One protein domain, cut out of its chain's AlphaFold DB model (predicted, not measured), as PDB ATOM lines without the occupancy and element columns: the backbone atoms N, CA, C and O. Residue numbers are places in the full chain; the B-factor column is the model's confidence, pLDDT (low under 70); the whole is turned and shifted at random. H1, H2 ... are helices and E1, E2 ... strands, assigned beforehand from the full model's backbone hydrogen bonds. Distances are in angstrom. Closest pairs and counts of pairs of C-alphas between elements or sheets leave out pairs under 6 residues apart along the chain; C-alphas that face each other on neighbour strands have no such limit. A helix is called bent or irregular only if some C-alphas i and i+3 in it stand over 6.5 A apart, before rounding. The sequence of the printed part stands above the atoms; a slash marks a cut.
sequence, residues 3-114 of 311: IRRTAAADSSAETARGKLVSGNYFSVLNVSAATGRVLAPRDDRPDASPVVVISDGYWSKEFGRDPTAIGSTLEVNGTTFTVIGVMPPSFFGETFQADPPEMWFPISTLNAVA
ATOM      1  N   ILE A   3     155.340 159.296 181.086       68.44
ATOM      2  CA  ILE A   3     155.639 157.877 180.935       68.44
ATOM      3  C   ILE A   3     154.530 157.204 180.145       68.44
ATOM      4  O   ILE A   3     153.346 157.462 180.370       68.44
ATOM      5  N   ARG A   4     154.930 156.343 179.211       71.00
ATOM      6  CA  ARG A   4     154.027 155.482 178.454       71.00
ATOM      7  C   ARG A   4     154.523 154.045 178.503       71.00
ATOM      8  O   ARG A   4     155.712 153.779 178.343       71.00
ATOM      9  N   ARG A   5     153.610 153.098 178.705       69.38
ATOM     10  CA  ARG A   5     153.940 151.673 178.653       69.38
ATOM     11  C   ARG A   5     153.850 151.199 177.210       69.38
ATOM     12  O   ARG A   5     152.804 151.317 176.582       69.38
ATOM     13  N   THR A   6     154.924 150.617 176.690       58.44
ATOM     14  CA  THR A   6     154.992 150.218 175.273       58.44
ATOM     15  C   THR A   6     154.063 149.042 174.934       58.44
ATOM     16  O   THR A   6     153.681 148.880 173.782       58.44
ATOM     17  N   ALA A   7     153.652 148.249 175.932       52.09
ATOM     18  CA  ALA A   7     152.792 147.072 175.758       52.09
ATOM     19  C   ALA A   7     151.278 147.338 175.921       52.09
ATOM     20  O   ALA A   7     150.479 146.433 175.688       52.09
ATOM     21  N   ALA A   8     150.861 148.545 176.318       50.53
ATOM     22  CA  ALA A   8     149.451 148.890 176.499       50.53
ATOM     23  C   ALA A   8     149.032 149.915 175.438       50.53
ATOM     24  O   ALA A   8     149.330 151.103 175.553       50.53
ATOM     25  N   ALA A   9     148.333 149.456 174.396       40.62
ATOM     26  CA  ALA A   9     147.919 150.282 173.257       40.62
ATOM     27  C   ALA A   9     147.012 151.481 173.630       40.62
ATOM     28  O   ALA A   9     146.866 152.386 172.814       40.62
ATOM     29  N   ASP A  10     146.501 151.536 174.868       43.62
ATOM     30  CA  ASP A  10     145.572 152.557 175.379       43.62
ATOM     31  C   ASP A  10     146.052 153.294 176.655       43.62
ATOM     32  O   ASP A  10     145.273 153.986 177.310       43.62
ATOM     33  N   SER A  11     147.328 153.182 177.057       46.94
ATOM     34  CA  SER A  11     147.795 153.875 178.273       46.94
ATOM     35  C   SER A  11     147.950 155.388 178.038       46.94
ATOM     36  O   SER A  11     148.843 155.812 177.293       46.94
ATOM     37  N   SER A  12     147.118 156.204 178.693       46.75
ATOM     38  CA  SER A  12     147.287 157.660 178.786       46.75
ATOM     39  C   SER A  12     148.642 158.016 179.405       46.75
ATOM     40  O   SER A  12     149.086 157.333 180.324       46.75
ATOM     41  N   ALA A  13     149.286 159.087 178.934       54.12
ATOM     42  CA  ALA A  13     150.566 159.539 179.480       54.12
ATOM     43  C   ALA A  13     150.435 159.872 180.976       54.12
ATOM     44  O   ALA A  13     149.764 160.841 181.338       54.12
ATOM     45  N   GLU A  14     151.093 159.092 181.831       64.25
ATOM     46  CA  GLU A  14     151.090 159.303 183.278       64.25
ATOM     47  C   GLU A  14     152.321 160.116 183.697       64.25
ATOM     48  O   GLU A  14     153.357 160.123 183.022       64.25
ATOM     49  N   THR A  15     152.204 160.842 184.809       67.62
ATOM     50  CA  THR A  15     153.332 161.549 185.410       67.62
ATOM     51  C   THR A  15     153.897 160.721 186.551       67.62
ATOM     52  O   THR A  15     153.283 160.671 187.608       67.62
ATOM     53  N   ALA A  16     155.085 160.140 186.371       73.50
ATOM     54  CA  ALA A  16     155.816 159.509 187.473       73.50
ATOM     55  C   ALA A  16     157.016 160.355 187.916       73.50
ATOM     56  O   ALA A  16     157.548 161.194 187.161       73.50
ATOM     57  N   ARG A  17     157.446 160.117 189.157       84.88
ATOM     58  CA  ARG A  17     158.567 160.816 189.800       84.88
ATOM     59  C   ARG A  17     159.849 160.000 189.683       84.88
ATOM     60  O   ARG A  17     160.028 159.000 190.374       84.88
ATOM     61  N   GLY A  18     160.743 160.457 188.814       88.25
ATOM     62  CA  GLY A  18     162.061 159.867 188.611       88.25
ATOM     63  C   GLY A  18     163.154 160.552 189.421       88.25
ATOM     64  O   GLY A  18     163.107 161.762 189.645       88.25
ATOM     65  N   LYS A  19     164.169 159.780 189.805       90.31
ATOM     66  CA  LYS A  19     165.400 160.275 190.415       90.31
ATOM     67  C   LYS A  19     166.619 159.766 189.665       90.31
ATOM     68  O   LYS A  19     166.732 158.570 189.414       90.31
ATOM     69  N   LEU A  20     167.539 160.668 189.352       91.62
ATOM     70  CA  LEU A  20     168.842 160.312 188.801       91.62
ATOM     71  C   LEU A  20     169.789 159.951 189.939       91.62
ATOM     72  O   LEU A  20     169.883 160.677 190.929       91.62
ATOM     73  N   VAL A  21     170.460 158.813 189.808       94.25
ATOM     74  CA  VAL A  21     171.382 158.283 190.809       94.25
ATOM     75  C   VAL A  21     172.617 157.687 190.153       94.25
ATOM     76  O   VAL A  21     172.571 157.220 189.016       94.25
ATOM     77  N   SER A  22     173.730 157.687 190.880       94.56
ATOM     78  CA  SER A  22     174.951 157.036 190.417       94.56
ATOM     79  C   SER A  22     174.766 155.520 190.331       94.56
ATOM     80  O   SER A  22     174.010 154.918 191.099       94.56
ATOM     81  N   GLY A  23     175.531 154.862 189.462       95.06
ATOM     82  CA  GLY A  23     175.484 153.402 189.319       95.06
ATOM     83  C   GLY A  23     175.818 152.624 190.601       95.06
ATOM     84  O   GLY A  23     175.467 151.456 190.721       95.06
ATOM     85  N   ASN A  24     176.471 153.245 191.589       95.12
ATOM     86  CA  ASN A  24     176.765 152.635 192.892       95.12
ATOM     87  C   ASN A  24     175.779 153.031 194.010       95.12
ATOM     88  O   ASN A  24     175.952 152.582 195.144       95.12
ATOM     89  N   TYR A  25     174.741 153.817 193.723       95.44
ATOM     90  CA  TYR A  25     173.814 154.375 194.713       95.44
ATOM     91  C   TYR A  25     173.253 153.334 195.695       95.44
ATOM     92  O   TYR A  25     173.418 153.452 196.910       95.44
ATOM     93  N   PHE A  26     172.672 152.245 195.187       95.56
ATOM     94  CA  PHE A  26     172.086 151.200 196.035       95.56
ATOM     95  C   PHE A  26     173.139 150.448 196.862       95.56
ATOM     96  O   PHE A  26     172.899 150.110 198.024       95.56
ATOM     97  N   SER A  27     174.343 150.265 196.307       93.38
ATOM     98  CA  SER A  27     175.471 149.645 197.014       93.38
ATOM     99  C   SER A  27     176.014 150.525 198.146       93.38
ATOM    100  O   SER A  27     176.444 150.003 199.173       93.38
ATOM    101  N   VAL A  28     175.933 151.853 198.011       92.88
ATOM    102  CA  VAL A  28     176.301 152.834 199.047       92.88
ATOM    103  C   VAL A  28     175.222 152.934 200.131       92.88
ATOM    104  O   VAL A  28     175.548 153.187 201.288       92.88
ATOM    105  N   LEU A  29     173.956 152.657 199.804       91.88
ATOM    106  CA  LEU A  29     172.850 152.621 200.772       91.88
ATOM    107  C   LEU A  29     172.645 151.258 201.448       91.88
ATOM    108  O   LEU A  29     172.040 151.182 202.510       91.88
ATOM    109  N   ASN A  30     173.238 150.196 200.906       92.19
ATOM    110  CA  ASN A  30     173.136 148.808 201.384       92.19
ATOM    111  C   ASN A  30     171.757 148.206 201.130       92.19
ATOM    112  O   ASN A  30     171.250 147.438 201.944       92.19
ATOM    113  N   VAL A  31     171.129 148.593 200.024       93.88
ATOM    114  CA  VAL A  31     169.771 148.161 199.712       93.88
ATOM    115  C   VAL A  31     169.807 147.272 198.483       93.88
ATOM    116  O   VAL A  31     170.439 147.598 197.482       93.88
ATOM    117  N   SER A  32     169.133 146.133 198.584       96.44
ATOM    118  CA  SER A  32     168.945 145.191 197.484       96.44
ATOM    119  C   SER A  32     167.528 145.307 196.934       96.44
ATOM    120  O   SER A  32     166.615 145.737 197.640       96.44
ATOM    121  N   ALA A  33     167.350 144.916 195.674       96.94
ATOM    122  CA  ALA A  33     166.031 144.829 195.067       96.94
ATOM    123  C   ALA A  33     165.230 143.702 195.736       96.94
ATOM    124  O   ALA A  33     165.790 142.664 196.089       96.94
ATOM    125  N   ALA A  34     163.923 143.899 195.896       95.88
ATOM    126  CA  ALA A  34     163.012 142.837 196.310       95.88
ATOM    127  C   ALA A  34     162.837 141.798 195.193       95.88
ATOM    128  O   ALA A  34     162.762 140.606 195.466       95.88
ATOM    129  N   THR A  35     162.805 142.260 193.939       95.94
ATOM    130  CA  THR A  35     162.741 141.414 192.738       95.94
ATOM    131  C   THR A  35     163.673 141.978 191.666       95.94
ATOM    132  O   THR A  35     163.766 143.195 191.508       95.94
ATOM    133  N   GLY A  36     164.356 141.113 190.913       96.44
ATOM    134  CA  GLY A  36     165.316 141.526 189.887       96.44
ATOM    135  C   GLY A  36     166.642 141.997 190.488       96.44
ATOM    136  O   GLY A  36     167.174 141.371 191.404       96.44
ATOM    137  N   ARG A  37     167.202 143.090 189.961       97.06
ATOM    138  CA  ARG A  37     168.488 143.649 190.400       97.06
ATOM    139  C   ARG A  37     168.448 145.170 190.520       97.06
ATOM    140  O   ARG A  37     167.678 145.843 189.844       97.06
ATOM    141  N   VAL A  38     169.344 145.710 191.337       97.56
ATOM    142  CA  VAL A  38     169.587 147.156 191.421       97.56
ATOM    143  C   VAL A  38     170.508 147.644 190.295       97.56
ATOM    144  O   VAL A  38     171.135 146.838 189.592       97.56
ATOM    145  N   LEU A  39     170.598 148.970 190.145       97.81
ATOM    146  CA  LEU A  39     171.616 149.616 189.314       97.81
ATOM    147  C   LEU A  39     173.022 149.269 189.817       97.81
ATOM    148  O   LEU A  39     173.260 149.183 191.026       97.81
ATOM    149  N   ALA A  40     173.936 149.077 188.871       96.62
ATOM    150  CA  ALA A  40     175.355 148.850 189.097       96.62
ATOM    151  C   ALA A  40     176.195 149.850 188.274       96.62
ATOM    152  O   ALA A  40     175.700 150.406 187.295       96.62
ATOM    153  N   PRO A  41     177.499 150.032 188.572       96.50
ATOM    154  CA  PRO A  41     178.363 150.963 187.832       96.50
ATOM    155  C   PRO A  41     178.451 150.724 186.316       96.50
ATOM    156  O   PRO A  41     178.821 151.617 185.567       96.50
ATOM    157  N   ARG A  42     178.132 149.513 185.844       96.06
ATOM    158  CA  ARG A  42     178.069 149.193 184.407       96.06
ATOM    159  C   ARG A  42     176.842 149.770 183.701       96.06
ATOM    160  O   ARG A  42     176.885 149.919 182.491       96.06
ATOM    161  N   ASP A  43     175.773 150.034 184.450       96.19
ATOM    162  CA  ASP A  43     174.522 150.591 183.930       96.19
ATOM    163  C   ASP A  43     174.572 152.127 183.876       96.19
ATOM    164  O   ASP A  43     173.709 152.747 183.270       96.19
ATOM    165  N   ASP A  44     175.567 152.734 184.530       94.44
ATOM    166  CA  ASP A  44     175.764 154.180 184.591       94.44
ATOM    167  C   ASP A  44     176.941 154.616 183.715       94.44
ATOM    168  O   ASP A  44     177.944 155.151 184.187       94.44
ATOM    169  N   ARG A  45     176.838 154.295 182.425       92.50
ATOM    170  CA  ARG A  45     177.821 154.653 181.400       92.50
ATOM    171  C   ARG A  45     177.107 155.273 180.203       92.50
ATOM    172  O   ARG A  45     175.981 154.867 179.924       92.50
ATOM    173  N   PRO A  46     177.746 156.193 179.463       86.12
ATOM    174  CA  PRO A  46     177.125 156.819 178.293       86.12
ATOM    175  C   PRO A  46     176.658 155.825 177.216       86.12
ATOM    176  O   PRO A  46     175.704 156.103 176.499       86.12
ATOM    177  N   ASP A  47     177.323 154.673 177.102       89.50
ATOM    178  CA  ASP A  47     177.048 153.604 176.136       89.50
ATOM    179  C   ASP A  47     176.175 152.467 176.699       89.50
ATOM    180  O   ASP A  47     175.858 151.512 175.984       89.50
ATOM    181  N   ALA A  48     175.781 152.535 177.974       93.38
ATOM    182  CA  ALA A  48     174.957 151.507 178.594       93.38
ATOM    183  C   ALA A  48     173.519 151.539 178.056       93.38
ATOM    184  O   ALA A  48     172.948 152.593 177.772       93.38
ATOM    185  N   SER A  49     172.891 150.363 177.967       93.81
ATOM    186  CA  SER A  49     171.465 150.282 177.651       93.81
ATOM    187  C   SER A  49     170.635 151.005 178.727       93.81
ATOM    188  O   SER A  49     170.868 150.759 179.914       93.81
ATOM    189  N   PRO A  50     169.646 151.841 178.357       95.31
ATOM    190  CA  PRO A  50     168.825 152.547 179.335       95.31
ATOM    191  C   PRO A  50     168.007 151.577 180.194       95.31
ATOM    192  O   PRO A  50     167.191 150.788 179.706       95.31
ATOM    193  N   VAL A  51     168.221 151.646 181.504       97.31
ATOM    194  CA  VAL A  51     167.562 150.790 182.494       97.31
ATOM    195  C   VAL A  51     166.964 151.619 183.620       97.31
ATOM    196  O   VAL A  51     167.426 152.723 183.910       97.31
ATOM    197  N   VAL A  52     165.935 151.079 184.265       97.44
ATOM    198  CA  VAL A  52     165.237 151.727 185.377       97.44
ATOM    199  C   VAL A  52     164.941 150.725 186.488       97.44
ATOM    200  O   VAL A  52     164.620 149.559 186.244       97.44
ATOM    201  N   VAL A  53     165.052 151.188 187.729       97.88
ATOM    202  CA  VAL A  53     164.572 150.475 188.919       97.88
ATOM    203  C   VAL A  53     163.318 151.188 189.417       97.88
ATOM    204  O   VAL A  53     163.321 152.413 189.505       97.88
ATOM    205  N   ILE A  54     162.263 150.445 189.749       96.94
ATOM    206  CA  ILE A  54     160.967 151.004 190.171       96.94
ATOM    207  C   ILE A  54     160.669 150.721 191.651       96.94
ATOM    208  O   ILE A  54     161.238 149.809 192.252       96.94
ATOM    209  N   SER A  55     159.789 151.512 192.263       95.62
ATOM    210  CA  SER A  55     159.320 151.307 193.638       95.62
ATOM    211  C   SER A  55     158.259 150.200 193.724       95.62
ATOM    212  O   SER A  55     157.574 149.913 192.741       95.62
ATOM    213  N   ASP A  56     158.072 149.603 194.911       94.56
ATOM    214  CA  ASP A  56     156.955 148.667 195.153       94.56
ATOM    215  C   ASP A  56     155.595 149.321 194.876       94.56
ATOM    216  O   ASP A  56     154.712 148.690 194.303       94.56
ATOM    217  N   GLY A  57     155.441 150.602 195.231       91.56
ATOM    218  CA  GLY A  57     154.210 151.356 194.990       91.56
ATOM    219  C   GLY A  57     153.876 151.455 193.502       91.56
ATOM    220  O   GLY A  57     152.756 151.136 193.109       91.56
ATOM    221  N   TYR A  58     154.864 151.805 192.671       92.31
ATOM    222  CA  TYR A  58     154.690 151.871 191.218       92.31
ATOM    223  C   TYR A  58     154.417 150.486 190.619       92.31
ATOM    224  O   TYR A  58     153.505 150.316 189.814       92.31
ATOM    225  N   TRP A  59     155.147 149.460 191.069       94.44
ATOM    226  CA  TRP A  59     154.914 148.075 190.653       94.44
ATOM    227  C   TRP A  59     153.507 147.577 191.033       94.44
ATOM    228  O   TRP A  59     152.839 146.907 190.245       94.44
ATOM    229  N   SER A  60     153.006 147.941 192.212       93.25
ATOM    230  CA  SER A  60     151.651 147.596 192.636       93.25
ATOM    231  C   SER A  60     150.579 148.325 191.829       93.25
ATOM    232  O   SER A  60     149.575 147.702 191.494       93.25
ATOM    233  N   LYS A  61     150.765 149.623 191.559       90.44
ATOM    234  CA  LYS A  61     149.785 150.472 190.869       90.44
ATOM    235  C   LYS A  61     149.699 150.134 189.378       90.44
ATOM    236  O   LYS A  61     148.620 149.820 188.890       90.44
ATOM    237  N   GLU A  62     150.845 150.091 188.697       89.19
ATOM    238  CA  GLU A  62     150.909 150.014 187.229       89.19
ATOM    239  C   GLU A  62     151.065 148.592 186.682       89.19
ATOM    240  O   GLU A  62     150.666 148.281 185.556       89.19
ATOM    241  N   PHE A  63     151.653 147.695 187.473       89.94
ATOM    242  CA  PHE A  63     151.871 146.306 187.070       89.94
ATOM    243  C   PHE A  63     150.994 145.327 187.846       89.94
ATOM    244  O   PHE A  63     151.071 144.135 187.580       89.94
ATOM    245  N   GLY A  64     150.188 145.778 188.814       92.00
ATOM    246  CA  GLY A  64     149.388 144.875 189.648       92.00
ATOM    247  C   GLY A  64     150.236 143.849 190.411       92.00
ATOM    248  O   GLY A  64     149.750 142.763 190.714       92.00
ATOM    249  N   ARG A  65     151.508 144.172 190.692       92.38
ATOM    250  CA  ARG A  65     152.533 143.245 191.209       92.38
ATOM    251  C   ARG A  65     152.835 142.036 190.308       92.38
ATOM    252  O   ARG A  65     153.266 140.992 190.795       92.38
ATOM    253  N   ASP A  66     152.644 142.165 188.999       92.69
ATOM    254  CA  ASP A  66     152.994 141.124 188.033       92.69
ATOM    255  C   ASP A  66     154.530 140.936 187.948       92.69
ATOM    256  O   ASP A  66     155.251 141.906 187.678       92.69
ATOM    257  N   PRO A  67     155.065 139.712 188.149       90.06
ATOM    258  CA  PRO A  67     156.483 139.407 187.958       90.06
ATOM    259  C   PRO A  67     157.021 139.733 186.556       90.06
ATOM    260  O   PRO A  67     158.216 139.999 186.417       90.06
ATOM    261  N   THR A  68     156.160 139.769 185.528       91.88
ATOM    262  CA  THR A  68     156.540 140.164 184.157       91.88
ATOM    263  C   THR A  68     156.941 141.637 184.038       91.88
ATOM    264  O   THR A  68     157.426 142.066 182.991       91.88
ATOM    265  N   ALA A  69     156.801 142.421 185.113       93.19
ATOM    266  CA  ALA A  69     157.346 143.769 185.191       93.19
ATOM    267  C   ALA A  69     158.859 143.797 184.940       93.19
ATOM    268  O   ALA A  69     159.349 144.713 184.284       93.19
ATOM    269  N   ILE A  70     159.608 142.798 185.418       96.94
ATOM    270  CA  ILE A  70     161.045 142.710 185.150       96.94
ATOM    271  C   ILE A  70     161.273 142.337 183.683       96.94
ATOM    272  O   ILE A  70     160.740 141.350 183.190       96.94
ATOM    273  N   GLY A  71     162.096 143.122 182.992       95.88
ATOM    274  CA  GLY A  71     162.352 142.992 181.558       95.88
ATOM    275  C   GLY A  71     161.336 143.724 180.679       95.88
ATOM    276  O   GLY A  71     161.563 143.850 179.478       95.88
ATOM    277  N   SER A  72     160.252 144.250 181.254       95.12
ATOM    278  CA  SER A  72     159.318 145.104 180.522       95.12
ATOM    279  C   SER A  72     159.926 146.475 180.213       95.12
ATOM    280  O   SER A  72     160.872 146.924 180.870       95.12
ATOM    281  N   THR A  73     159.369 147.150 179.210       94.44
ATOM    282  CA  THR A  73     159.842 148.455 178.753       94.44
ATOM    283  C   THR A  73     158.894 149.587 179.137       94.44
ATOM    284  O   THR A  73     157.668 149.467 179.047       94.44
ATOM    285  N   LEU A  74     159.482 150.712 179.536       91.81
ATOM    286  CA  LEU A  74     158.814 151.978 179.811       91.81
ATOM    287  C   LEU A  74     159.388 153.044 178.883       91.81
ATOM    288  O   LEU A  74     160.601 153.201 178.788       91.81
ATOM    289  N   GLU A  75     158.528 153.789 178.205       90.88
ATOM    290  CA  GLU A  75     158.935 154.938 177.410       90.88
ATOM    291  C   GLU A  75     158.871 156.193 178.284       90.88
ATOM    292  O   GLU A  75     157.807 156.555 178.790       90.88
ATOM    293  N   VAL A  76     160.010 156.856 178.475       88.38
ATOM    294  CA  VAL A  76     160.148 158.081 179.269       88.38
ATOM    295  C   VAL A  76     160.714 159.163 178.364       88.38
ATOM    296  O   VAL A  76     161.829 159.031 177.865       88.38
ATOM    297  N   ASN A  77     159.932 160.218 178.120       84.12
ATOM    298  CA  ASN A  77     160.288 161.318 177.209       84.12
ATOM    299  C   ASN A  77     160.838 160.845 175.836       84.12
ATOM    300  O   ASN A  77     161.769 161.441 175.299       84.12
ATOM    301  N   GLY A  78     160.295 159.756 175.276       83.88
ATOM    302  CA  GLY A  78     160.731 159.191 173.987       83.88
ATOM    303  C   GLY A  78     161.939 158.247 174.054       83.88
ATOM    304  O   GLY A  78     162.327 157.684 173.034       83.88
ATOM    305  N   THR A  79     162.525 158.028 175.235       89.38
ATOM    306  CA  THR A  79     163.584 157.028 175.447       89.38
ATOM    307  C   THR A  79     163.003 155.776 176.093       89.38
ATOM    308  O   THR A  79     162.255 155.856 177.065       89.38
ATOM    309  N   THR A  80     163.349 154.603 175.562       94.19
ATOM    310  CA  THR A  80     162.870 153.320 176.091       94.19
ATOM    311  C   THR A  80     163.809 152.799 177.171       94.19
ATOM    312  O   THR A  80     164.977 152.531 176.902       94.19
ATOM    313  N   PHE A  81     163.283 152.620 178.380       95.88
ATOM    314  CA  PHE A  81     163.973 152.060 179.536       95.88
ATOM    315  C   PHE A  81     163.489 150.646 179.821       95.88
ATOM    316  O   PHE A  81     162.287 150.387 179.823       95.88
ATOM    317  N   THR A  82     164.414 149.741 180.129       97.62
ATOM    318  CA  THR A  82     164.067 148.392 180.600       97.62
ATOM    319  C   THR A  82     163.985 148.369 182.122       97.62
ATOM    320  O   THR A  82     164.925 148.780 182.804       97.62
ATOM    321  N   VAL A  83     162.883 147.858 182.670       97.94
ATOM    322  CA  VAL A  83     162.726 147.655 184.115       97.94
ATOM    323  C   VAL A  83     163.601 146.481 184.546       97.94
ATOM    324  O   VAL A  83     163.367 145.340 184.153       97.94
ATOM    325  N   ILE A  84     164.615 146.739 185.369       98.06
ATOM    326  CA  ILE A  84     165.579 145.709 185.801       98.06
ATOM    327  C   ILE A  84     165.377 145.240 187.244       98.06
ATOM    328  O   ILE A  84     165.934 144.211 187.633       98.06
ATOM    329  N   GLY A  85     164.591 145.967 188.039       97.62
ATOM    330  CA  GLY A  85     164.364 145.634 189.439       97.62
ATOM    331  C   GLY A  85     163.252 146.435 190.098       97.62
ATOM    332  O   GLY A  85     162.915 147.536 189.662       97.62
ATOM    333  N   VAL A  86     162.727 145.869 191.182       97.81
ATOM    334  CA  VAL A  86     161.731 146.481 192.068       97.81
ATOM    335  C   VAL A  86     162.331 146.621 193.464       97.81
ATOM    336  O   VAL A  86     162.857 145.652 194.016       97.81
ATOM    337  N   MET A  87     162.257 147.815 194.049       97.12
ATOM    338  CA  MET A  87     162.729 148.069 195.413       97.12
ATOM    339  C   MET A  87     161.755 147.530 196.470       97.12
ATOM    340  O   MET A  87     160.549 147.509 196.231       97.12
ATOM    341  N   PRO A  88     162.243 147.121 197.658       95.00
ATOM    342  CA  PRO A  88     161.376 146.693 198.750       95.00
ATOM    343  C   PRO A  88     160.427 147.815 199.207       95.00
ATOM    344  O   PRO A  88     160.812 148.985 199.162       95.00
ATOM    345  N   PRO A  89     159.237 147.477 199.747       91.25
ATOM    346  CA  PRO A  89     158.237 148.461 200.186       91.25
ATOM    347  C   PRO A  89     158.735 149.452 201.244       91.25
ATOM    348  O   PRO A  89     158.165 150.521 201.415       91.25
ATOM    349  N   SER A  90     159.783 149.091 201.988       88.12
ATOM    350  CA  SER A  90     160.388 149.929 203.026       88.12
ATOM    351  C   SER A  90     161.389 150.956 202.492       88.12
ATOM    352  O   SER A  90     161.939 151.723 203.282       88.12
ATOM    353  N   PHE A  91     161.694 150.945 201.191       90.56
ATOM    354  CA  PHE A  91     162.679 151.837 200.592       90.56
ATOM    355  C   PHE A  91     162.013 152.993 199.845       90.56
ATOM    356  O   PHE A  91     161.351 152.798 198.830       90.56
ATOM    357  N   PHE A  92     162.268 154.211 200.323       86.62
ATOM    358  CA  PHE A  92     161.682 155.453 199.804       86.62
ATOM    359  C   PHE A  92     162.736 156.420 199.240       86.62
ATOM    360  O   PHE A  92     162.450 157.592 199.018       86.62
ATOM    361  N   GLY A  93     163.966 155.944 199.024       87.81
ATOM    362  CA  GLY A  93     165.124 156.784 198.717       87.81
ATOM    363  C   GLY A  93     165.922 157.190 199.960       87.81
ATOM    364  O   GLY A  93     165.644 156.760 201.078       87.81
ATOM    365  N   GLU A  94     166.959 157.992 199.747       83.75
ATOM    366  CA  GLU A  94     167.886 158.478 200.774       83.75
ATOM    367  C   GLU A  94     167.424 159.768 201.469       83.75
ATOM    368  O   GLU A  94     167.969 160.143 202.506       83.75
ATOM    369  N   THR A  95     166.416 160.445 200.921       75.94
ATOM    370  CA  THR A  95     165.846 161.671 201.490       75.94
ATOM    371  C   THR A  95     164.408 161.417 201.909       75.94
ATOM    372  O   THR A  95     163.599 160.947 201.111       75.94
ATOM    373  N   PHE A  96     164.069 161.757 203.156       69.69
ATOM    374  CA  PHE A  96     162.675 161.758 203.591       69.69
ATOM    375  C   PHE A  96     161.952 162.936 202.937       69.69
ATOM    376  O   PHE A  96     162.254 164.094 203.220       69.69
ATOM    377  N   GLN A  97     161.005 162.632 202.061       70.06
ATOM    378  CA  GLN A  97     160.204 163.612 201.339       70.06
ATOM    379  C   GLN A  97     158.744 163.156 201.328       70.06
ATOM    380  O   GLN A  97     158.473 161.958 201.373       70.06
ATOM    381  N   ALA A  98     157.808 164.114 201.301       64.81
ATOM    382  CA  ALA A  98     156.368 163.824 201.280       64.81
ATOM    383  C   ALA A  98     155.982 162.897 200.116       64.81
ATOM    384  O   ALA A  98     155.093 162.066 200.248       64.81
ATOM    385  N   ASP A  99     156.728 163.031 199.023       72.44
ATOM    386  CA  ASP A  99     156.481 162.444 197.722       72.44
ATOM    387  C   ASP A  99     157.741 161.707 197.243       72.44
ATOM    388  O   ASP A  99     158.574 162.302 196.552       72.44
ATOM    389  N   PRO A 100     157.969 160.449 197.667       83.44
ATOM    390  CA  PRO A 100     159.187 159.710 197.343       83.44
ATOM    391  C   PRO A 100     159.302 159.409 195.838       83.44
ATOM    392  O   PRO A 100     158.292 159.379 195.130       83.44
ATOM    393  N   PRO A 101     160.525 159.187 195.324       88.31
ATOM    394  CA  PRO A 101     160.713 158.769 193.943       88.31
ATOM    395  C   PRO A 101     160.087 157.391 193.702       88.31
ATOM    396  O   PRO A 101     160.216 156.469 194.506       88.31
ATOM    397  N   GLU A 102     159.433 157.253 192.555       92.25
ATOM    398  CA  GLU A 102     158.853 155.997 192.073       92.25
ATOM    399  C   GLU A 102     159.825 155.227 191.185       92.25
ATOM    400  O   GLU A 102     159.670 154.021 191.001       92.25
ATOM    401  N   MET A 103     160.824 155.921 190.638       94.19
ATOM    402  CA  MET A 103     161.794 155.366 189.707       94.19
ATOM    403  C   MET A 103     163.191 155.925 189.956       94.19
ATOM    404  O   MET A 103     163.353 157.111 190.253       94.19
ATOM    405  N   TRP A 104     164.200 155.084 189.757       96.19
ATOM    406  CA  TRP A 104     165.611 155.449 189.805       96.19
ATOM    407  C   TRP A 104     166.280 155.155 188.464       96.19
ATOM    408  O   TRP A 104     166.224 154.026 187.967       96.19
ATOM    409  N   PHE A 105     166.930 156.176 187.915       95.56
ATOM    410  CA  PHE A 105     167.599 156.180 186.620       95.56
ATOM    411  C   PHE A 105     169.106 156.429 186.800       95.56
ATOM    412  O   PHE A 105     169.475 157.208 187.682       95.56
ATOM    413  N   PRO A 106     169.984 155.830 185.980       95.44
ATOM    414  CA  PRO A 106     171.407 156.171 185.967       95.44
ATOM    415  C   PRO A 106     171.639 157.651 185.630       95.44
ATOM    416  O   PRO A 106     170.973 158.182 184.741       95.44
ATOM    417  N   ILE A 107     172.599 158.320 186.276       91.50
ATOM    418  CA  ILE A 107     172.956 159.724 185.981       91.50
ATOM    419  C   ILE A 107     173.352 159.921 184.514       91.50
ATOM    420  O   ILE A 107     172.979 160.926 183.918       91.50
ATOM    421  N   SER A 108     174.022 158.947 183.902       90.62
ATOM    422  CA  SER A 108     174.333 158.916 182.460       90.62
ATOM    423  C   SER A 108     173.111 159.083 181.543       90.62
ATOM    424  O   SER A 108     173.261 159.462 180.386       90.62
ATOM    425  N   THR A 109     171.893 158.868 182.054       90.69
ATOM    426  CA  THR A 109     170.633 159.064 181.320       90.69
ATOM    427  C   THR A 109     170.003 160.448 181.543       90.69
ATOM    428  O   THR A 109     168.865 160.672 181.130       90.69
ATOM    429  N   LEU A 110     170.730 161.399 182.156       86.50
ATOM    430  CA  LEU A 110     170.278 162.767 182.464       86.50
ATOM    431  C   LEU A 110     169.533 163.415 181.292       86.50
ATOM    432  O   LEU A 110     168.411 163.874 181.480       86.50
ATOM    433  N   ASN A 111     170.112 163.386 180.090       82.25
ATOM    434  CA  ASN A 111     169.547 164.033 178.899       82.25
ATOM    435  C   ASN A 111     168.236 163.393 178.413       82.25
ATOM    436  O   ASN A 111     167.417 164.059 177.788       82.25
ATOM    437  N   ALA A 112     168.031 162.102 178.687       81.31
ATOM    438  CA  ALA A 112     166.800 161.395 178.337       81.31
ATOM    439  C   ALA A 112     165.689 161.649 179.369       81.31
ATOM    440  O   ALA A 112     164.505 161.752 179.044       81.31
ATOM    441  N   VAL A 113     166.065 161.739 180.643       79.19
ATOM    442  CA  VAL A 113     165.120 161.737 181.766       79.19
ATOM    443  C   VAL A 113     164.746 163.153 182.198       79.19
ATOM    444  O   VAL A 113     163.588 163.416 182.530       79.19
ATOM    445  N   ALA A 114     165.698 164.080 182.184       71.44
ATOM    446  CA  ALA A 114     165.506 165.439 182.651       71.44
ATOM    447  C   ALA A 114     165.532 166.447 181.496       71.44
ATOM    448  O   ALA A 114     166.374 166.381 180.611       71.44
TER     449      ALA A 114
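This is residues 3 to 114 of the 311 residues of an uncharacterized protein of Acidobacteria bacterium (UniProt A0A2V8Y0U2). A strongly twisted, partly rolled-up sheet of six strands makes the core, with H3 across its open side, reaching both E2 and E4. H2 only grazes the sheet, H1 sits off it at one end of the longest axis, and the loop of residues 6 to 17 reaches the other end. The printed part has 112 residues, with the order E1 E2 H1 E3 H2 E4 E5 E6 H3; the sheet runs E1 E4 E5 E3 E6 E2, mixed. The class is mixed, helices and strands, with under half of the residues in named elements. The whole is compact, radius of gyration of the C-alphas 13.0 A, spanning 39 by 31 by 26 A.

E5, residues 79 to 86, is 19.8 A long. Beside it come E4, residues 73 to 76, and E3, residues 51 to 54. E1, residues 3 to 5, begins at C-alpha 3 (155.639, 157.877, 180.935). E6 is residues 103 to 106 and E2 residues 18 to 21. H1 is residues 25 to 29, H2 residues 56 to 62. H3, residues 107 to 113, ends at C-alpha 113 (165.120, 161.737, 181.766); it is irregular, C-alphas 108 and 111 being 7.9 A apart.

E5 is parallel to E3, N 52 to O 82 being 2.9 A. E4 and E5 form a hairpin, N 74 to O 81 2.8 A. E1 is antiparallel to E4, N 4 to O 75 2.9 A. E6 is antiparallel to E3, N 104 to O 53 2.8 A, and parallel to E2, N 19 to O 103 2.8 A. H3 is on the sheet; its closest C-alphas to E2 are Ile 107 and Leu 20, 5.0 A. H1 is not on it. Every O i to N i+4 pair is within hydrogen-bond range in H1 and H2; H3 has 1 of 3, and 3 of 4 O i to N i+3 pairs.

The C-alphas of Asp 10 and Val 28, the two farthest apart, are 38.8 A apart. The printed part has no cut. The links E1 to E2, H1 to E3 and E5 to E6 are long. The pLDDT is under 70 at residue 3, residues 5 to 15, residue 96 and residue 98.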